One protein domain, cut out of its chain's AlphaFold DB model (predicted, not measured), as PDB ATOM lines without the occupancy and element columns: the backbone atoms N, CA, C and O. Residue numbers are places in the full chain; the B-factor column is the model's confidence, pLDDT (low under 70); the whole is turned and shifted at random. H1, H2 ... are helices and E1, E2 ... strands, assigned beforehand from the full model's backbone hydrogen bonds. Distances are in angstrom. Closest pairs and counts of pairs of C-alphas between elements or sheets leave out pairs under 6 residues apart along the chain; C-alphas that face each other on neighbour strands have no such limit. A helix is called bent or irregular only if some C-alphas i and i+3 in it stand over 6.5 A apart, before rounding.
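What this domain is: This is residues 2 to 61 and 422 to 506 of the 1013 residues of the protein "RNA-dependent RNA polymerase" of Verticillium longisporum (UniProt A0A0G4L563). The model is a long, loose shape of two lobes joined by H4 and its tight link to H5. One lobe holds a small three-stranded sheet with H3 beside it and the side-by-side helices H1 and H4 at its margin, and the other is a helical hairpin of H5 and H6. The printed part has 145 residues with six named helices and three named strands, in the order H1 E1 E2 H2 E3 H3 H4 H5 H6, and its class is mostly helix. The sheet runs E1, E2, E3, antiparallel throughout. The whole is loose, with a radius of gyration of the C-alphas of 19.8 A, and elongated, spanning 66 by 34 by 23 A.

How they stand to each other: In the sheet, inner strand E2, residues 24 to 30, has staggered pairing. Its residues 24 to 26 pair with E1, residues 19 to 21, in a hairpin, with N 19 and O 26 2.8 A apart, within hydrogen-bond range. Its residues 26 to 30 pair with E3, residues 42 to 45, with N 27 and O 44 2.8 A apart, also within that range. H3, residues 52 to 58, is on the sheet at a height over the sheet of 9.0 A, only just over none of the strands, with two of its C-alphas falling on E2; its closest C-alphas to E2 are those of Cys 52 and Leu 29, 5.4 A apart. H1, residues 2 to 17, only grazes the sheet with residues 13 to 17, and H4, residues 431 to 444, only grazes it with residues 431 to 438. H1 and H4 touch, closest at the C-alphas of Met 15 and Ser 435, 5.8 A apart, with a shallow tilt of 28 degrees, opposite ways. H2, residues 33 to 36, only just touches H4, which meets it with residues 438 to 442 alone, by 3 pairs of C-alphas within 8 A; the closest are those of Val 36 and Phe 438, 6.8 A apart. H5, residues 447 to 460, and H6, residues 476 to 493, form a helical hairpin; they touch, closest at the C-alphas of Leu 447 and Ala 487, 5.4 A apart, with a shallow tilt of 14 degrees, opposite ways. H4 and H6 are close but not clearly touching, with the C-alphas of Tyr 441 and Val 491 7.5 A apart. Every O i to N i+4 pair is within hydrogen-bond range in H1, H3, H4 and H5, and 12 of 14 are in H6; H2 is too short for such a pair.

Where its parts are: H1 begins at C-alpha 2, (-2.435, 22.415, -1.646), and measures 22.5 A. E1 is 6.6 A, E2 18.2 A, H2 5.5 A, E3 10.4 A and H3 10.1 A long. H4 measures 20.0 A and H5 19.9 A. H6, 23.8 A, ends at C-alpha 493, (7.066, 34.785, 21.315); it has a kink of 28 degrees near residue 487 and is irregular, with C-alphas 488 and 491 7.0 A apart.

The domain as a whole: The two C-alphas farthest apart, those of Ala 48 and Cys 470, are 67.0 A apart. Residues 62 to 421 are not printed, and C-alphas 61 and 422 are 20.0 A apart across this cut. The link from H5 to H6 is long, with 15 residues. Residues 2 to 5 and 468 to 475 have pLDDT under 70, and the mean of the printed part is 87.0.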
ATOM      1  N   GLU A   2      -3.220  23.619  -1.983       35.03
ATOM      2  CA  GLU A   2      -2.435  22.415  -1.646       35.03
ATOM      3  C   GLU A   2      -0.916  22.584  -1.841       35.03
ATOM      4  O   GLU A   2      -0.146  22.093  -1.017       35.03
ATOM      5  N   LEU A   3      -0.468  23.314  -2.876       39.47
ATOM      6  CA  LEU A   3       0.965  23.521  -3.170       39.47
ATOM      7  C   LEU A   3       1.764  24.072  -1.977       39.47
ATOM      8  O   LEU A   3       2.875  23.603  -1.725       39.47
ATOM      9  N   ASP A   4       1.189  25.012  -1.220       55.88
ATOM     10  CA  ASP A   4       1.823  25.609  -0.037       55.88
ATOM     11  C   ASP A   4       2.230  24.519   0.967       55.88
ATOM     12  O   ASP A   4       3.347  24.499   1.489       55.88
ATOM     13  N   HIS A   5       1.344  23.539   1.178       67.69
ATOM     14  CA  HIS A   5       1.575  22.440   2.105       67.69
ATOM     15  C   HIS A   5       2.715  21.516   1.643       67.69
ATOM     16  O   HIS A   5       3.429  20.968   2.486       67.69
ATOM     17  N   TYR A   6       2.938  21.356   0.335       84.25
ATOM     18  CA  TYR A   6       4.063  20.570  -0.181       84.25
ATOM     19  C   TYR A   6       5.406  21.289  -0.014       84.25
ATOM     20  O   TYR A   6       6.387  20.643   0.355       84.25
ATOM     21  N   VAL A   7       5.463  22.611  -0.216       88.69
ATOM     22  CA  VAL A   7       6.702  23.393  -0.041       88.69
ATOM     23  C   VAL A   7       7.136  23.384   1.426       88.69
ATOM     24  O   VAL A   7       8.255  22.968   1.732       88.69
ATOM     25  N   PHE A   8       6.238  23.730   2.354       91.00
ATOM     26  CA  PHE A   8       6.555  23.717   3.787       91.00
ATOM     27  C   PHE A   8       6.856  22.300   4.310       91.00
ATOM     28  O   PHE A   8       7.772  22.130   5.116       91.00
ATOM     29  N   LYS A   9       6.180  21.259   3.795       91.31
ATOM     30  CA  LYS A   9       6.505  19.855   4.114       91.31
ATOM     31  C   LYS A   9       7.893  19.446   3.607       91.31
ATOM     32  O   LYS A   9       8.576  18.712   4.314       91.31
ATOM     33  N   ARG A  10       8.339  19.922   2.436       92.12
ATOM     34  CA  ARG A  10       9.714  19.689   1.952       92.12
ATOM     35  C   ARG A  10      10.746  20.329   2.877       92.12
ATOM     36  O   ARG A  10      11.656  19.625   3.296       92.12
ATOM     37  N   VAL A  11      10.571  21.599   3.257       93.75
ATOM     38  CA  VAL A  11      11.485  22.276   4.202       93.75
ATOM     39  C   VAL A  11      11.531  21.538   5.543       93.75
ATOM     40  O   VAL A  11      12.615  21.242   6.037       93.75
ATOM     41  N   TYR A  12      10.375  21.158   6.097       94.56
ATOM     42  CA  TYR A  12      10.307  20.378   7.335       94.56
ATOM     43  C   TYR A  12      11.058  19.040   7.229       94.56
ATOM     44  O   TYR A  12      11.865  18.712   8.096       94.56
ATOM     45  N   LEU A  13      10.855  18.287   6.141       94.25
ATOM     46  CA  LEU A  13      11.572  17.031   5.910       94.25
ATOM     47  C   LEU A  13      13.085  17.245   5.754       94.25
ATOM     48  O   LEU A  13      13.847  16.417   6.239       94.25
ATOM     49  N   THR A  14      13.539  18.350   5.155       94.94
ATOM     50  CA  THR A  14      14.967  18.710   5.107       94.94
ATOM     51  C   THR A  14      15.532  19.036   6.494       94.94
ATOM     52  O   THR A  14      16.635  18.600   6.810       94.94
ATOM     53  N   MET A  15      14.785  19.739   7.353       94.44
ATOM     54  CA  MET A  15      15.215  20.030   8.731       94.44
ATOM     55  C   MET A  15      15.371  18.747   9.566       94.44
ATOM     56  O   MET A  15      16.358  18.596  10.282       94.44
ATOM     57  N   ILE A  16      14.436  17.796   9.436       94.75
ATOM     58  CA  ILE A  16      14.459  16.525  10.180       94.75
ATOM     59  C   ILE A  16      15.482  15.529   9.609       94.75
ATOM     60  O   ILE A  16      16.241  14.927  10.366       94.75
ATOM     61  N   ASN A  17      15.522  15.351   8.285       94.69
ATOM     62  CA  ASN A  17      16.357  14.331   7.637       94.69
ATOM     63  C   ASN A  17      17.778  14.821   7.315       94.69
ATOM     64  O   ASN A  17      18.636  14.003   6.983       94.69
ATOM     65  N   GLY A  18      18.039  16.128   7.382       95.12
ATOM     66  CA  GLY A  18      19.299  16.739   6.965       95.12
ATOM     67  C   GLY A  18      19.463  16.880   5.446       95.12
ATOM     68  O   GLY A  18      18.573  16.564   4.654       95.12
ATOM     69  N   ILE A  19      20.639  17.359   5.044       95.94
ATOM     70  CA  ILE A  19      21.053  17.605   3.658       95.94
ATOM     71  C   ILE A  19      22.281  16.735   3.366       95.94
ATOM     72  O   ILE A  19      23.234  16.731   4.145       95.94
ATOM     73  N   ARG A  20      22.291  16.002   2.248       94.56
ATOM     74  CA  ARG A  20      23.480  15.270   1.784       94.56
ATOM     75  C   ARG A  20      24.174  16.052   0.672       94.56
ATOM     76  O   ARG A  20      23.519  16.451  -0.285       94.56
ATOM     77  N   ILE A  21      25.486  16.235   0.795       94.44
ATOM     78  CA  ILE A  21      26.342  16.876  -0.210       94.44
ATOM     79  C   ILE A  21      27.548  15.953  -0.406       94.44
ATOM     80  O   ILE A  21      28.396  15.845   0.476       94.44
ATOM     81  N   GLY A  22      27.578  15.228  -1.528       94.75
ATOM     82  CA  GLY A  22      28.584  14.194  -1.791       94.75
ATOM     83  C   GLY A  22      28.536  13.037  -0.781       94.75
ATOM     84  O   GLY A  22      27.506  12.378  -0.592       94.75
ATOM     85  N   ASP A  23      29.667  12.782  -0.131       92.94
ATOM     86  CA  ASP A  23      29.839  11.824   0.965       92.94
ATOM     87  C   ASP A  23      29.209  12.302   2.288       92.94
ATOM     88  O   ASP A  23      28.764  11.478   3.088       92.94
ATOM     89  N   ARG A  24      29.115  13.620   2.502       94.81
ATOM     90  CA  ARG A  24      28.778  14.235   3.796       94.81
ATOM     91  C   ARG A  24      27.282  14.401   4.029       94.81
ATOM     92  O   ARG A  24      26.529  14.795   3.135       94.81
ATOM     93  N   HIS A  25      26.854  14.171   5.272       95.56
ATOM     94  CA  HIS A  25      25.468  14.328   5.721       95.56
ATOM     95  C   HIS A  25      25.365  15.382   6.826       95.56
ATOM     96  O   HIS A  25      25.811  15.179   7.953       95.56
ATOM     97  N   TYR A  26      24.764  16.516   6.485       97.25
ATOM     98  CA  TYR A  26      24.608  17.682   7.343       97.25
ATOM     99  C   TYR A  26      23.240  17.638   8.032       97.25
ATOM    100  O   TYR A  26      22.207  17.726   7.368       97.25
ATOM    101  N   LYS A  27      23.207  17.521   9.361       96.50
ATOM    102  CA  LYS A  27      21.974  17.496  10.167       96.50
ATOM    103  C   LYS A  27      21.695  18.863  10.779       96.50
ATOM    104  O   LYS A  27      22.621  19.626  11.044       96.50
ATOM    105  N   PHE A  28      20.425  19.182  11.020       96.31
ATOM    106  CA  PHE A  28      20.038  20.465  11.605       96.31
ATOM    107  C   PHE A  28      20.675  20.676  12.992       96.31
ATOM    108  O   PHE A  28      20.583  19.809  13.869       96.31
ATOM    109  N   LEU A  29      21.288  21.848  13.196       95.06
ATOM    110  CA  LEU A  29      21.927  22.274  14.442       95.06
ATOM    111  C   LEU A  29      21.114  23.381  15.135       95.06
ATOM    112  O   LEU A  29      20.574  23.153  16.220       95.06
ATOM    113  N   ALA A  30      20.995  24.564  14.532       94.88
ATOM    114  CA  ALA A  30      20.383  25.730  15.177       94.88
ATOM    115  C   ALA A  30      19.907  26.788  14.169       94.88
ATOM    116  O   ALA A  30      20.273  26.763  12.999       94.88
ATOM    117  N   PHE A  31      19.142  27.769  14.637       93.69
ATOM    118  CA  PHE A  31      18.952  29.058  13.970       93.69
ATOM    119  C   PHE A  31      18.810  30.145  15.038       93.69
ATOM    120  O   PHE A  31      18.375  29.860  16.153       93.69
ATOM    121  N   GLY A  32      19.176  31.381  14.702       88.38
ATOM    122  CA  GLY A  32      18.903  32.564  15.514       88.38
ATOM    123  C   GLY A  32      17.913  33.506  14.835       88.38
ATOM    124  O   GLY A  32      17.436  33.246  13.727       88.38
ATOM    125  N   ASN A  33      17.624  34.627  15.499       87.31
ATOM    126  CA  ASN A  33      16.654  35.622  15.028       87.31
ATOM    127  C   ASN A  33      16.985  36.164  13.627       87.31
ATOM    128  O   ASN A  33      16.073  36.401  12.839       87.31
ATOM    129  N   SER A  34      18.269  36.351  13.308       83.19
ATOM    130  CA  SER A  34      18.708  36.843  11.996       83.19
ATOM    131  C   SER A  34      18.496  35.795  10.902       83.19
ATOM    132  O   SER A  34      17.971  36.107   9.841       83.19
ATOM    133  N   GLN A  35      18.848  34.538  11.179       87.56
ATOM    134  CA  GLN A  35      18.764  33.445  10.215       87.56
ATOM    135  C   GLN A  35      17.301  33.078   9.923       87.56
ATOM    136  O   GLN A  35      16.925  32.961   8.761       87.56
ATOM    137  N   VAL A  36      16.439  32.993  10.947       89.12
ATOM    138  CA  VAL A  36      15.018  32.639  10.751       89.12
ATOM    139  C   VAL A  36      14.237  33.717   9.986       89.12
ATOM    140  O   VAL A  36      13.411  33.379   9.140       89.12
ATOM    141  N   ARG A  37      14.569  35.006  10.180       85.94
ATOM    142  CA  ARG A  37      14.045  36.139   9.384       85.94
ATOM    143  C   ARG A  37      14.463  36.102   7.909       85.94
ATOM    144  O   ARG A  37      13.865  36.789   7.090       85.94
ATOM    145  N   GLU A  38      15.464  35.297   7.569       83.56
ATOM    146  CA  GLU A  38      15.998  35.118   6.214       83.56
ATOM    147  C   GLU A  38      15.732  33.702   5.669       83.56
ATOM    148  O   GLU A  38      16.249  33.336   4.616       83.56
ATOM    149  N   CYS A  39      14.910  32.902   6.366       88.38
ATOM    150  CA  CYS A  39      14.636  31.492   6.055       88.38
ATOM    151  C   CYS A  39      15.896  30.595   6.010       88.38
ATOM    152  O   CYS A  39      15.890  29.543   5.371       88.38
ATOM    153  N   GLY A  40      16.969  30.991   6.700       90.38
ATOM    154  CA  GLY A  40      18.213  30.236   6.841       90.38
ATOM    155  C   GLY A  40      18.313  29.488   8.175       90.38
ATOM    156  O   GLY A  40      17.749  29.903   9.186       90.38
ATOM    157  N   ALA A  41      19.076  28.395   8.196       93.50
ATOM    158  CA  ALA A  41      19.381  27.625   9.401       93.50
ATOM    159  C   ALA A  41      20.782  26.999   9.310       93.50
ATOM    160  O   ALA A  41      21.277  26.715   8.220       93.50
ATOM    161  N   TYR A  42      21.410  26.760  10.460       94.38
ATOM    162  CA  TYR A  42      22.692  26.073  10.564       94.38
ATOM    163  C   TYR A  42      22.497  24.556  10.562       94.38
ATOM    164  O   TYR A  42      21.732  24.008  11.363       94.38
ATOM    165  N   PHE A  43      23.251  23.879   9.699       95.69
ATOM    166  CA  PHE A  43      23.385  22.427   9.661       95.69
ATOM    167  C   PHE A  43      24.857  22.052   9.869       95.69
ATOM    168  O   PHE A  43      25.750  22.770   9.424       95.69
ATOM    169  N   PHE A  44      25.110  20.918  10.516       95.69
ATOM    170  CA  PHE A  44      26.450  20.432  10.834       95.69
ATOM    171  C   PHE A  44      26.630  18.984  10.364       95.69
ATOM    172  O   PHE A  44      25.722  18.162  10.498       95.69
ATOM    173  N   CYS A  45      27.791  18.677   9.781       96.31
ATOM    174  CA  CYS A  45      28.154  17.314   9.409       96.31
ATOM    175  C   CYS A  45      28.743  16.615  10.636       96.31
ATOM    176  O   CYS A  45      29.889  16.870  11.001       96.31
ATOM    177  N   GLU A  46      27.946  15.757  11.274       93.00
ATOM    178  CA  GLU A  46      28.372  15.018  12.465       93.00
ATOM    179  C   GLU A  46      29.579  14.117  12.171       93.00
ATOM    180  O   GLU A  46      29.735  13.589  11.067       93.00
ATOM    181  N   THR A  47      30.429  13.928  13.179       92.44
ATOM    182  CA  THR A  47      31.602  13.048  13.118       92.44
ATOM    183  C   THR A  47      31.448  11.893  14.109       92.44
ATOM    184  O   THR A  47      30.506  11.856  14.903       92.44
ATOM    185  N   ALA A  48      32.398  10.954  14.117       89.38
ATOM    186  CA  ALA A  48      32.437   9.889  15.123       89.38
ATOM    187  C   ALA A  48      32.561  10.413  16.573       89.38
ATOM    188  O   ALA A  48      32.192   9.700  17.504       89.38
ATOM    189  N   LEU A  49      33.059  11.644  16.761       91.00
ATOM    190  CA  LEU A  49      33.366  12.242  18.067       91.00
ATOM    191  C   LEU A  49      32.494  13.461  18.422       91.00
ATOM    192  O   LEU A  49      32.574  13.932  19.551       91.00
ATOM    193  N   LEU A  50      31.696  13.995  17.486       93.44
ATOM    194  CA  LEU A  50      30.913  15.216  17.706       93.44
ATOM    195  C   LEU A  50      29.582  15.206  16.940       93.44
ATOM    196  O   LEU A  50      29.562  15.130  15.707       93.44
ATOM    197  N   LYS A  51      28.477  15.342  17.679       93.94
ATOM    198  CA  LYS A  51      27.092  15.365  17.179       93.94
ATOM    199  C   LYS A  51      26.389  16.693  17.471       93.94
ATOM    200  O   LYS A  51      26.733  17.413  18.409       93.94
ATOM    201  N   CYS A  52      25.313  16.978  16.738       93.75
ATOM    202  CA  CYS A  52      24.482  18.170  16.935       93.75
ATOM    203  C   CYS A  52      23.804  18.225  18.317       93.75
ATOM    204  O   CYS A  52      23.350  19.287  18.734       93.75
ATOM    205  N   THR A  53      23.661  17.100  19.019       91.56
ATOM    206  CA  THR A  53      23.163  17.053  20.407       91.56
ATOM    207  C   THR A  53      24.219  17.526  21.400       91.56
ATOM    208  O   THR A  53      23.944  18.401  22.213       91.56
ATOM    209  N   GLU A  54      25.443  17.012  21.278       92.06
ATOM    210  CA  GLU A  54      26.588  17.367  22.125       92.06
ATOM    211  C   GLU A  54      26.932  18.859  21.994       92.06
ATOM    212  O   GLU A  54      27.053  19.554  23.001       92.06
ATOM    213  N   MET A  55      26.948  19.392  20.764       92.56
ATOM    214  CA  MET A  55      27.142  20.830  20.516       92.56
ATOM    215  C   MET A  55      26.083  21.709  21.204       92.56
ATOM    216  O   MET A  55      26.426  22.748  21.762       92.56
ATOM    217  N   ARG A  56      24.801  21.306  21.195       91.94
ATOM    218  CA  ARG A  56      23.722  22.066  21.858       91.94
ATOM    219  C   ARG A  56      23.852  22.062  23.380       91.94
ATOM    220  O   ARG A  56      23.492  23.056  23.997       91.94
ATOM    221  N   HIS A  57      24.351  20.976  23.973       89.56
ATOM    222  CA  HIS A  57      24.597  20.907  25.416       89.56
ATOM    223  C   HIS A  57      25.813  21.755  25.828       89.56
ATOM    224  O   HIS A  57      25.759  22.431  26.852       89.56
ATOM    225  N   TRP A  58      26.880  21.778  25.019       89.69
ATOM    226  CA  TRP A  58      28.055  22.628  25.268       89.69
ATOM    227  C   TRP A  58      27.730  24.133  25.193       89.69
ATOM    228  O   TRP A  58      28.262  24.915  25.976       89.69
ATOM    229  N   MET A  59      26.802  24.541  24.317       90.75
ATOM    230  CA  MET A  59      26.387  25.947  24.160       90.75
ATOM    231  C   MET A  59      25.785  26.591  25.423       90.75
ATOM    232  O   MET A  59      25.756  27.817  25.502       90.75
ATOM    233  N   GLY A  60      25.300  25.813  26.399       91.69
ATOM    234  CA  GLY A  60      24.790  26.332  27.672       91.69
ATOM    235  C   GLY A  60      23.618  25.540  28.257       91.69
ATOM    236  O   GLY A  60      23.084  24.614  27.649       91.69
ATOM    237  N   ASN A  61      23.188  25.928  29.459       91.19
ATOM    238  CA  ASN A  61      22.005  25.374  30.113       91.19
ATOM    239  C   ASN A  61      20.747  26.137  29.667       91.19
ATOM    240  O   ASN A  61      20.509  27.270  30.095       91.19
ATOM    241  N   PRO A 422       3.636  33.649  25.622       79.56
ATOM    242  CA  PRO A 422       4.084  32.570  24.752       79.56
ATOM    243  C   PRO A 422       3.488  31.227  25.170       79.56
ATOM    244  O   PRO A 422       3.236  30.990  26.353       79.56
ATOM    245  N   LYS A 423       3.342  30.297  24.220       84.06
ATOM    246  CA  LYS A 423       3.050  28.908  24.585       84.06
ATOM    247  C   LYS A 423       4.289  28.278  25.234       84.06
ATOM    248  O   LYS A 423       5.277  28.010  24.549       84.06
ATOM    249  N   ASP A 424       4.190  28.030  26.535       89.00
ATOM    250  CA  ASP A 424       5.093  27.158  27.286       89.00
ATOM    251  C   ASP A 424       4.859  25.673  26.919       89.00
ATOM    252  O   ASP A 424       3.867  25.333  26.259       89.00
ATOM    253  N   LEU A 425       5.776  24.787  27.307       90.69
ATOM    254  CA  LEU A 425       5.672  23.343  27.072       90.69
ATOM    255  C   LEU A 425       5.893  22.599  28.385       90.69
ATOM    256  O   LEU A 425       6.827  22.892  29.118       90.69
ATOM    257  N   ASP A 426       5.119  21.543  28.618       91.38
ATOM    258  CA  ASP A 426       5.224  20.695  29.816       91.38
ATOM    259  C   ASP A 426       6.486  19.787  29.822       91.38
ATOM    260  O   ASP A 426       6.507  18.735  30.462       91.38
ATOM    261  N   ARG A 427       7.516  20.140  29.035       93.19
ATOM    262  CA  ARG A 427       8.781  19.413  28.833       93.19
ATOM    263  C   ARG A 427       9.848  20.284  28.154       93.19
ATOM    264  O   ARG A 427       9.523  21.254  27.470       93.19
ATOM    265  N   ASP A 428      11.101  19.832  28.217       91.50
ATOM    266  CA  ASP A 428      12.231  20.396  27.466       91.50
ATOM    267  C   ASP A 428      11.963  20.522  25.949       91.50
ATOM    268  O   ASP A 428      11.339  19.652  25.320       91.50
ATOM    269  N   VAL A 429      12.501  21.589  25.346       93.44
ATOM    270  CA  VAL A 429      12.506  21.835  23.891       93.44
ATOM    271  C   VAL A 429      13.530  20.930  23.207       93.44
ATOM    272  O   VAL A 429      14.680  20.842  23.631       93.44
ATOM    273  N   ASN A 430      13.146  20.307  22.094       92.25
ATOM    274  CA  ASN A 430      14.029  19.462  21.293       92.25
ATOM    275  C   ASN A 430      14.138  19.931  19.823       92.25
ATOM    276  O   ASN A 430      13.445  20.840  19.362       92.25
ATOM    277  N   ALA A 431      15.022  19.287  19.056       91.88
ATOM    278  CA  ALA A 431      15.319  19.660  17.669       91.88
ATOM    279  C   ALA A 431      14.120  19.551  16.700       91.88
ATOM    280  O   ALA A 431      14.084  20.271  15.698       91.88
ATOM    281  N   LYS A 432      13.124  18.699  16.991       93.62
ATOM    282  CA  LYS A 432      11.874  18.612  16.220       93.62
ATOM    283  C   LYS A 432      10.996  19.834  16.468       93.62
ATOM    284  O   LYS A 432      10.521  20.414  15.500       93.62
ATOM    285  N   ASP A 433      10.861  20.283  17.716       94.25
ATOM    286  CA  ASP A 433      10.083  21.488  18.049       94.25
ATOM    287  C   ASP A 433      10.665  22.731  17.362       94.25
ATOM    288  O   ASP A 433       9.935  23.534  16.785       94.25
ATOM    289  N   LEU A 434      11.999  22.854  17.356       94.50
ATOM    290  CA  LEU A 434      12.713  23.900  16.619       94.50
ATOM    291  C   LEU A 434      12.445  23.814  15.108       94.50
ATOM    292  O   LEU A 434      12.191  24.835  14.473       94.50
ATOM    293  N   SER A 435      12.450  22.607  14.534       94.56
ATOM    294  CA  SER A 435      12.162  22.373  13.109       94.56
ATOM    295  C   SER A 435      10.709  22.699  12.737       94.56
ATOM    296  O   SER A 435      10.452  23.270  11.677       94.56
ATOM    297  N   GLU A 436       9.751  22.379  13.611       94.38
ATOM    298  CA  GLU A 436       8.342  22.754  13.457       94.38
ATOM    299  C   GLU A 436       8.149  24.267  13.595       94.38
ATOM    300  O   GLU A 436       7.460  24.871  12.771       94.38
ATOM    301  N   PHE A 437       8.791  24.906  14.580       93.75
ATOM    302  CA  PHE A 437       8.717  26.355  14.764       93.75
ATOM    303  C   PHE A 437       9.336  27.121  13.590       93.75
ATOM    304  O   PHE A 437       8.738  28.089  13.132       93.75
ATOM    305  N   PHE A 438      10.466  26.661  13.047       94.69
ATOM    306  CA  PHE A 438      11.095  27.240  11.857       94.69
ATOM    307  C   PHE A 438      10.122  27.305  10.671       94.69
ATOM    308  O   PHE A 438       9.905  28.359  10.075       94.69
ATOM    309  N   VAL A 439       9.457  26.186  10.377       93.50
ATOM    310  CA  VAL A 439       8.493  26.091   9.274       93.50
ATOM    311  C   VAL A 439       7.186  26.828   9.595       93.50
ATOM    312  O   VAL A 439       6.600  27.445   8.703       93.50
ATOM    313  N   LYS A 440       6.753  26.856  10.866       92.12
ATOM    314  CA  LYS A 440       5.652  27.718  11.327       92.12
ATOM    315  C   LYS A 440       5.988  29.195  11.094       92.12
ATOM    316  O   LYS A 440       5.118  29.914  10.612       92.12
ATOM    317  N   TYR A 441       7.216  29.631  11.380       92.31
ATOM    318  CA  TYR A 441       7.658  31.004  11.145       92.31
ATOM    319  C   TYR A 441       7.625  31.339   9.652       92.31
ATOM    320  O   TYR A 441       6.889  32.238   9.256       92.31
ATOM    321  N   MET A 442       8.309  30.552   8.810       90.81
ATOM    322  CA  MET A 442       8.333  30.758   7.351       90.81
ATOM    323  C   MET A 442       6.936  30.835   6.717       90.81
ATOM    324  O   MET A 442       6.742  31.552   5.739       90.81
ATOM    325  N   ARG A 443       5.960  30.088   7.249       90.06
ATOM    326  CA  ARG A 443       4.578  30.088   6.750       90.06
ATOM    327  C   ARG A 443       3.772  31.328   7.152       90.06
ATOM    328  O   ARG A 443       2.827  31.667   6.443       90.06
ATOM    329  N   ASN A 444       4.089  31.954   8.284       90.69
ATOM    330  CA  ASN A 444       3.262  33.004   8.889       90.69
ATOM    331  C   ASN A 444       3.972  34.362   9.026       90.69
ATOM    332  O   ASN A 444       3.351  35.309   9.514       90.69
ATOM    333  N   ASP A 445       5.230  34.499   8.595       90.56
ATOM    334  CA  ASP A 445       5.850  35.819   8.493       90.56
ATOM    335  C   ASP A 445       5.102  36.684   7.471       90.56
ATOM    336  O   ASP A 445       4.980  36.370   6.284       90.56
ATOM    337  N   CYS A 446       4.594  37.808   7.961       91.31
ATOM    338  CA  CYS A 446       3.974  38.850   7.164       91.31
ATOM    339  C   CYS A 446       4.520  40.244   7.506       91.31
ATOM    340  O   CYS A 446       3.959  41.238   7.039       91.31
ATOM    341  N   LEU A 447       5.631  40.341   8.251       91.81
ATOM    342  CA  LEU A 447       6.261  41.604   8.651       91.81
ATOM    343  C   LEU A 447       6.505  42.554   7.454       91.81
ATOM    344  O   LEU A 447       6.100  43.717   7.546       91.81
ATOM    345  N   PRO A 448       7.027  42.105   6.287       89.75
ATOM    346  CA  PRO A 448       7.190  42.982   5.123       89.75
ATOM    347  C   PRO A 448       5.857  43.457   4.523       89.75
ATOM    348  O   PRO A 448       5.769  44.565   3.986       89.75
ATOM    349  N   LEU A 449       4.801  42.640   4.608       91.25
ATOM    350  CA  LEU A 449       3.472  42.975   4.090       91.25
ATOM    351  C   LEU A 449       2.733  43.952   5.016       91.25
ATOM    352  O   LEU A 449       2.044  44.844   4.523       91.25
ATOM    353  N   ILE A 450       2.922  43.832   6.334       93.94
ATOM    354  CA  ILE A 450       2.442  44.807   7.322       93.94
ATOM    355  C   ILE A 450       3.165  46.142   7.118       93.94
ATOM    356  O   ILE A 450       2.504  47.156   6.913       93.94
ATOM    357  N   ALA A 451       4.504  46.149   7.080       92.94
ATOM    358  CA  ALA A 451       5.298  47.370   6.917       92.94
ATOM    359  C   ALA A 451       4.981  48.121   5.608       92.94
ATOM    360  O   ALA A 451       4.853  49.347   5.601       92.94
ATOM    361  N   THR A 452       4.804  47.398   4.495       92.50
ATOM    362  CA  THR A 452       4.417  48.015   3.215       92.50
ATOM    363  C   THR A 452       2.952  48.450   3.178       92.50
ATOM    364  O   THR A 452       2.668  49.495   2.594       92.50
ATOM    365  N   SER A 453       2.033  47.723   3.827       92.38
ATOM    366  CA  SER A 453       0.636  48.165   3.957       92.38
ATOM    367  C   SER A 453       0.521  49.409   4.839       92.38
ATOM    368  O   SER A 453      -0.204  50.323   4.473       92.38
ATOM    369  N   HIS A 454       1.290  49.494   5.932       94.00
ATOM    370  CA  HIS A 454       1.376  50.686   6.779       94.00
ATOM    371  C   HIS A 454       1.821  51.906   5.973       94.00
ATOM    372  O   HIS A 454       1.110  52.903   5.944       94.00
ATOM    373  N   LEU A 455       2.953  51.807   5.264       94.06
ATOM    374  CA  LEU A 455       3.501  52.925   4.490       94.06
ATOM    375  C   LEU A 455       2.532  53.419   3.402       94.06
ATOM    376  O   LEU A 455       2.342  54.620   3.261       94.06
ATOM    377  N   ALA A 456       1.883  52.510   2.668       92.62
ATOM    378  CA  ALA A 456       0.910  52.890   1.643       92.62
ATOM    379  C   ALA A 456      -0.414  53.413   2.234       92.62
ATOM    380  O   ALA A 456      -1.024  54.313   1.667       92.62
ATOM    381  N   SER A 457      -0.869  52.893   3.380       91.00
ATOM    382  CA  SER A 457      -2.066  53.404   4.061       91.00
ATOM    383  C   SER A 457      -1.839  54.773   4.702       91.00
ATOM    384  O   SER A 457      -2.706  55.628   4.583       91.00
ATOM    385  N   ALA A 458      -0.688  55.001   5.332       91.88
ATOM    386  CA  ALA A 458      -0.339  56.273   5.962       91.88
ATOM    387  C   ALA A 458       0.089  57.366   4.959       91.88
ATOM    388  O   ALA A 458       0.191  58.526   5.339       91.88
ATOM    389  N   ASP A 459       0.320  57.015   3.689       92.88
ATOM    390  CA  ASP A 459       0.456  57.973   2.583       92.88
ATOM    391  C   ASP A 459      -0.897  58.295   1.914       92.88
ATOM    392  O   ASP A 459      -1.106  59.409   1.446       92.88
ATOM    393  N   TYR A 460      -1.828  57.331   1.883       89.56
ATOM    394  CA  TYR A 460      -3.131  57.467   1.217       89.56
ATOM    395  C   TYR A 460      -4.236  58.099   2.082       89.56
ATOM    396  O   TYR A 460      -5.216  58.614   1.545       89.56
ATOM    397  N   LEU A 461      -4.147  57.983   3.409       86.44
ATOM    398  CA  LEU A 461      -5.213  58.371   4.335       86.44
ATOM    399  C   LEU A 461      -4.935  59.739   4.967       86.44
ATOM    400  O   LEU A 461      -3.823  60.022   5.411       86.44
ATOM    401  N   GLU A 462      -5.970  60.570   5.047       79.75
ATOM    402  CA  GLU A 462      -5.948  61.857   5.746       79.75
ATOM    403  C   GLU A 462      -5.597  61.658   7.232       79.75
ATOM    404  O   GLU A 462      -6.107  60.746   7.873       79.75
ATOM    405  N   GLY A 463      -4.667  62.444   7.783       78.50
ATOM    406  CA  GLY A 463      -4.095  62.190   9.119       78.50
ATOM    407  C   GLY A 463      -3.042  61.065   9.185       78.50
ATOM    408  O   GLY A 463      -2.487  60.797  10.252       78.50
ATOM    409  N   GLY A 464      -2.723  60.413   8.062       87.69
ATOM    410  CA  GLY A 464      -1.559  59.539   7.905       87.69
ATOM    411  C   GLY A 464      -1.495  58.369   8.891       87.69
ATOM    412  O   GLY A 464      -2.418  57.558   8.982       87.69
ATOM    413  N   ALA A 465      -0.394  58.258   9.638       86.88
ATOM    414  CA  ALA A 465      -0.189  57.188  10.620       86.88
ATOM    415  C   ALA A 465      -1.097  57.314  11.861       86.88
ATOM    416  O   ALA A 465      -1.346  56.316  12.537       86.88
ATOM    417  N   MET A 466      -1.635  58.510  12.140       83.31
ATOM    418  CA  MET A 466      -2.636  58.719  13.198       83.31
ATOM    419  C   MET A 466      -4.055  58.318  12.770       83.31
ATOM    420  O   MET A 466      -4.928  58.208  13.628       83.31
ATOM    421  N   HIS A 467      -4.313  58.116  11.472       71.50
ATOM    422  CA  HIS A 467      -5.672  58.062  10.935       71.50
ATOM    423  C   HIS A 467      -6.554  56.963  11.554       71.50
ATOM    424  O   HIS A 467      -6.306  55.753  11.431       71.50
ATOM    425  N   THR A 468      -7.662  57.422  12.131       62.88
ATOM    426  CA  THR A 468      -8.780  56.620  12.619       62.88
ATOM    427  C   THR A 468      -9.889  56.652  11.563       62.88
ATOM    428  O   THR A 468     -10.299  57.715  11.108       62.88
ATOM    429  N   LYS A 469     -10.375  55.489  11.101       48.91
ATOM    430  CA  LYS A 469     -11.485  55.478  10.132       48.91
ATOM    431  C   LYS A 469     -12.787  55.851  10.830       48.91
ATOM    432  O   LYS A 469     -13.088  55.298  11.879       48.91
ATOM    433  N   CYS A 470     -13.636  56.628  10.158       40.91
ATOM    434  CA  CYS A 470     -14.998  56.968  10.598       40.91
ATOM    435  C   CYS A 470     -16.006  55.787  10.546       40.91
ATOM    436  O   CYS A 470     -17.191  55.973  10.280       40.91
ATOM    437  N   ARG A 471     -15.545  54.551  10.775       39.75
ATOM    438  CA  ARG A 471     -16.356  53.393  11.178       39.75
ATOM    439  C   ARG A 471     -15.737  52.871  12.471       39.75
ATOM    440  O   ARG A 471     -14.550  52.554  12.465       39.75
ATOM    441  N   ALA A 472     -16.548  52.825  13.528       38.94
ATOM    442  CA  ALA A 472     -16.138  53.052  14.917       38.94
ATOM    443  C   ALA A 472     -14.923  52.250  15.430       38.94
ATOM    444  O   ALA A 472     -14.184  52.755  16.269       38.94
ATOM    445  N   ASP A 473     -14.686  51.044  14.908       42.84
ATOM    446  CA  ASP A 473     -13.844  50.042  15.572       42.84
ATOM    447  C   ASP A 473     -12.513  49.714  14.849       42.84
ATOM    448  O   ASP A 473     -11.810  48.790  15.260       42.84
ATOM    449  N   ILE A 474     -12.136  50.411  13.758       46.62
ATOM    450  CA  ILE A 474     -10.977  50.018  12.909       46.62
ATOM    451  C   ILE A 474      -9.929  51.135  12.711       46.62
ATOM    452  O   ILE A 474      -9.872  51.832  11.689       46.62
ATOM    453  N   PHE A 475      -8.996  51.220  13.662       57.69
ATOM    454  CA  PHE A 475      -7.820  52.105  13.671       57.69
ATOM    455  C   PHE A 475      -6.737  51.664  12.663       57.69
ATOM    456  O   PHE A 475      -5.756  51.034  13.042       57.69
ATOM    457  N   THR A 476      -6.893  51.955  11.364       73.38
ATOM    458  CA  THR A 476      -6.045  51.343  10.309       73.38
ATOM    459  C   THR A 476      -4.534  51.577  10.503       73.38
ATOM    460  O   THR A 476      -3.778  50.612  10.409       73.38
ATOM    461  N   GLY A 477      -4.084  52.805  10.801       77.31
ATOM    462  CA  GLY A 477      -2.655  53.098  11.017       77.31
ATOM    463  C   GLY A 477      -2.104  52.437  12.284       77.31
ATOM    464  O   GLY A 477      -1.215  51.587  12.221       77.31
ATOM    465  N   LEU A 478      -2.713  52.752  13.430       85.12
ATOM    466  CA  LEU A 478      -2.293  52.261  14.750       85.12
ATOM    467  C   LEU A 478      -2.351  50.724  14.861       85.12
ATOM    468  O   LEU A 478      -1.461  50.114  15.450       85.12
ATOM    469  N   GLN A 479      -3.347  50.073  14.247       86.94
ATOM    470  CA  GLN A 479      -3.455  48.610  14.220       86.94
ATOM    471  C   GLN A 479      -2.385  47.966  13.328       86.94
ATOM    472  O   GLN A 479      -1.874  46.901  13.671       86.94
ATOM    473  N   LEU A 480      -1.996  48.600  12.215       91.06
ATOM    474  CA  LEU A 480      -0.863  48.138  11.406       91.06
ATOM    475  C   LEU A 480       0.465  48.287  12.165       91.06
ATOM    476  O   LEU A 480       1.282  47.370  12.118       91.06
ATOM    477  N   ALA A 481       0.653  49.366  12.930       91.38
ATOM    478  CA  ALA A 481       1.799  49.507  13.830       91.38
ATOM    479  C   ALA A 481       1.793  48.431  14.941       91.38
ATOM    480  O   ALA A 481       2.817  47.793  15.191       91.38
ATOM    481  N   LYS A 482       0.635  48.138  15.552       90.31
ATOM    482  CA  LYS A 482       0.492  47.089  16.580       90.31
ATOM    483  C   LYS A 482       0.762  45.683  16.034       90.31
ATOM    484  O   LYS A 482       1.463  44.893  16.667       90.31
ATOM    485  N   LEU A 483       0.264  45.375  14.834       91.81
ATOM    486  CA  LEU A 483       0.589  44.132  14.127       91.81
ATOM    487  C   LEU A 483       2.075  44.056  13.755       91.81
ATOM    488  O   LEU A 483       2.644  42.970  13.799       91.81
ATOM    489  N   HIS A 484       2.718  45.183  13.430       92.62
ATOM    490  CA  HIS A 484       4.153  45.233  13.154       92.62
ATOM    491  C   HIS A 484       4.975  44.919  14.408       92.62
ATOM    492  O   HIS A 484       5.861  44.073  14.337       92.62
ATOM    493  N   SER A 485       4.644  45.522  15.557       90.75
ATOM    494  CA  SER A 485       5.252  45.190  16.859       90.75
ATOM    495  C   SER A 485       5.133  43.683  17.150       90.75
ATOM    496  O   SER A 485       6.146  42.995  17.308       90.75
ATOM    497  N   LYS A 486       3.917  43.117  17.039       89.94
ATOM    498  CA  LYS A 486       3.689  41.666  17.186       89.94
ATOM    499  C   LYS A 486       4.525  40.823  16.206       89.94
ATOM    500  O   LYS A 486       5.076  39.797  16.597       89.94
ATOM    501  N   ALA A 487       4.638  41.241  14.946       91.31
ATOM    502  CA  ALA A 487       5.390  40.518  13.919       91.31
ATOM    503  C   ALA A 487       6.916  40.573  14.133       91.31
ATOM    504  O   ALA A 487       7.599  39.581  13.883       91.31
ATOM    505  N   VAL A 488       7.457  41.689  14.638       89.31
ATOM    506  CA  VAL A 488       8.881  41.813  15.006       89.31
ATOM    507  C   VAL A 488       9.247  40.816  16.109       89.31
ATOM    508  O   VAL A 488      10.298  40.170  16.017       89.31
ATOM    509  N   ASP A 489       8.369  40.656  17.102       88.12
ATOM    510  CA  ASP A 489       8.570  39.775  18.257       88.12
ATOM    511  C   ASP A 489       8.118  38.323  18.056       88.12
ATOM    512  O   ASP A 489       8.413  37.481  18.906       88.12
ATOM    513  N   TYR A 490       7.517  37.973  16.914       89.62
ATOM    514  CA  TYR A 490       7.127  36.593  16.587       89.62
ATOM    515  C   TYR A 490       8.303  35.596  16.720       89.62
ATOM    516  O   TYR A 490       8.122  34.478  17.208       89.62
ATOM    517  N   VAL A 491       9.534  36.022  16.395       86.81
ATOM    518  CA  VAL A 491      10.763  35.219  16.584       86.81
ATOM    519  C   VAL A 491      11.103  34.921  18.054       86.81
ATOM    520  O   VAL A 491      11.828  33.968  18.316       86.81
ATOM    521  N   LYS A 492      10.588  35.712  19.008       84.88
ATOM    522  CA  LYS A 492      10.767  35.535  20.461       84.88
ATOM    523  C   LYS A 492       9.554  34.854  21.119       84.88
ATOM    524  O   LYS A 492       9.736  34.056  22.035       84.88
ATOM    525  N   SER A 493       8.335  35.188  20.680       86.06
ATOM    526  CA  SER A 493       7.066  34.785  21.315       86.06
ATOM    527  C   SER A 493       6.467  33.490  20.758       86.06
ATOM    528  O   SER A 493       5.752  32.783  21.465       86.06
ATOM    529  N   GLY A 494       6.723  33.166  19.487       86.81
ATOM    530  CA  GLY A 494       6.074  32.050  18.794       86.81
ATOM    531  C   GLY A 494       4.612  32.297  18.382       86.81
ATOM    532  O   GLY A 494       3.987  31.394  17.808       86.81
ATOM    533  N   ASP A 495       4.083  33.503  18.612       87.31
ATOM    534  CA  ASP A 495       2.722  33.936  18.274       87.31
ATOM    535  C   ASP A 495       2.714  34.871  17.034       87.31
ATOM    536  O   ASP A 495       3.243  35.983  17.114       87.31
ATOM    537  N   PRO A 496       2.169  34.443  15.874       89.88
ATOM    538  CA  PRO A 496       2.230  35.202  14.622       89.88
ATOM    539  C   PRO A 496       1.298  36.420  14.597       89.88
ATOM    540  O   PRO A 496       0.234  36.440  15.217       89.88
ATOM    541  N   ALA A 497       1.652  37.430  13.805       90.88
ATOM    542  CA  ALA A 497       0.727  38.504  13.450       90.88
ATOM    543  C   ALA A 497      -0.228  38.060  12.330       90.88
ATOM    544  O   ALA A 497       0.196  37.450  11.351       90.88
ATOM    545  N   GLU A 498      -1.510  38.404  12.449       89.56
ATOM    546  CA  GLU A 498      -2.530  38.072  11.450       89.56
ATOM    547  C   GLU A 498      -2.990  39.336  10.717       89.56
ATOM    548  O   GLU A 498      -3.738  40.156  11.245       89.56
ATOM    549  N   LEU A 499      -2.523  39.513   9.476       88.75
ATOM    550  CA  LEU A 499      -2.910  40.656   8.650       88.75
ATOM    551  C   LEU A 499      -4.203  40.365   7.872       88.75
ATOM    552  O   LEU A 499      -4.169  39.746   6.798       88.75
ATOM    553  N   GLY A 500      -5.328  40.855   8.397       86.81
ATOM    554  CA  GLY A 500      -6.649  40.807   7.764       86.81
ATOM    555  C   GLY A 500      -6.714  41.479   6.379       86.81
ATOM    556  O   GLY A 500      -5.742  42.056   5.882       86.81
ATOM    557  N   ARG A 501      -7.840  41.329   5.670       85.94
ATOM    558  CA  ARG A 501      -7.980  41.757   4.254       85.94
ATOM    559  C   ARG A 501      -8.320  43.244   4.100       85.94
ATOM    560  O   ARG A 501      -8.123  43.826   3.034       85.94
ATOM    561  N   GLU A 502      -8.864  43.829   5.150       83.75
ATOM    562  CA  GLU A 502      -9.248  45.230   5.341       83.75
ATOM    563  C   GLU A 502      -8.066  46.149   5.690       83.75
ATOM    564  O   GLU A 502      -8.084  47.319   5.303       83.75
ATOM    565  N   LEU A 503      -7.025  45.613   6.341       86.25
ATOM    566  CA  LEU A 503      -5.766  46.308   6.646       86.25
ATOM    567  C   LEU A 503      -4.713  46.232   5.519       86.25
ATOM    568  O   LEU A 503      -3.684  46.900   5.590       86.25
ATOM    569  N   ARG A 504      -4.940  45.440   4.460       88.19
ATOM    570  CA  ARG A 504      -4.032  45.358   3.296       88.19
ATOM    571  C   ARG A 504      -4.248  46.537   2.349       88.19
ATOM    572  O   ARG A 504      -5.364  46.757   1.872       88.19
ATOM    573  N   ALA A 505      -3.174  47.246   2.007       86.75
ATOM    574  CA  ALA A 505      -3.242  48.367   1.074       86.75
ATOM    575  C   ALA A 505      -3.673  47.915  -0.338       86.75
ATOM    576  O   ALA A 505      -3.099  46.999  -0.934       86.75
ATOM    577  N   ARG A 506      -4.719  48.564  -0.870       86.19
ATOM    578  CA  ARG A 506      -5.298  48.278  -2.200       86.19
ATOM    579  C   ARG A 506      -4.794  49.230  -3.285       86.19
ATOM    580  O   ARG A 506      -4.651  48.818  -4.431       86.19
TER     581      ARG A 506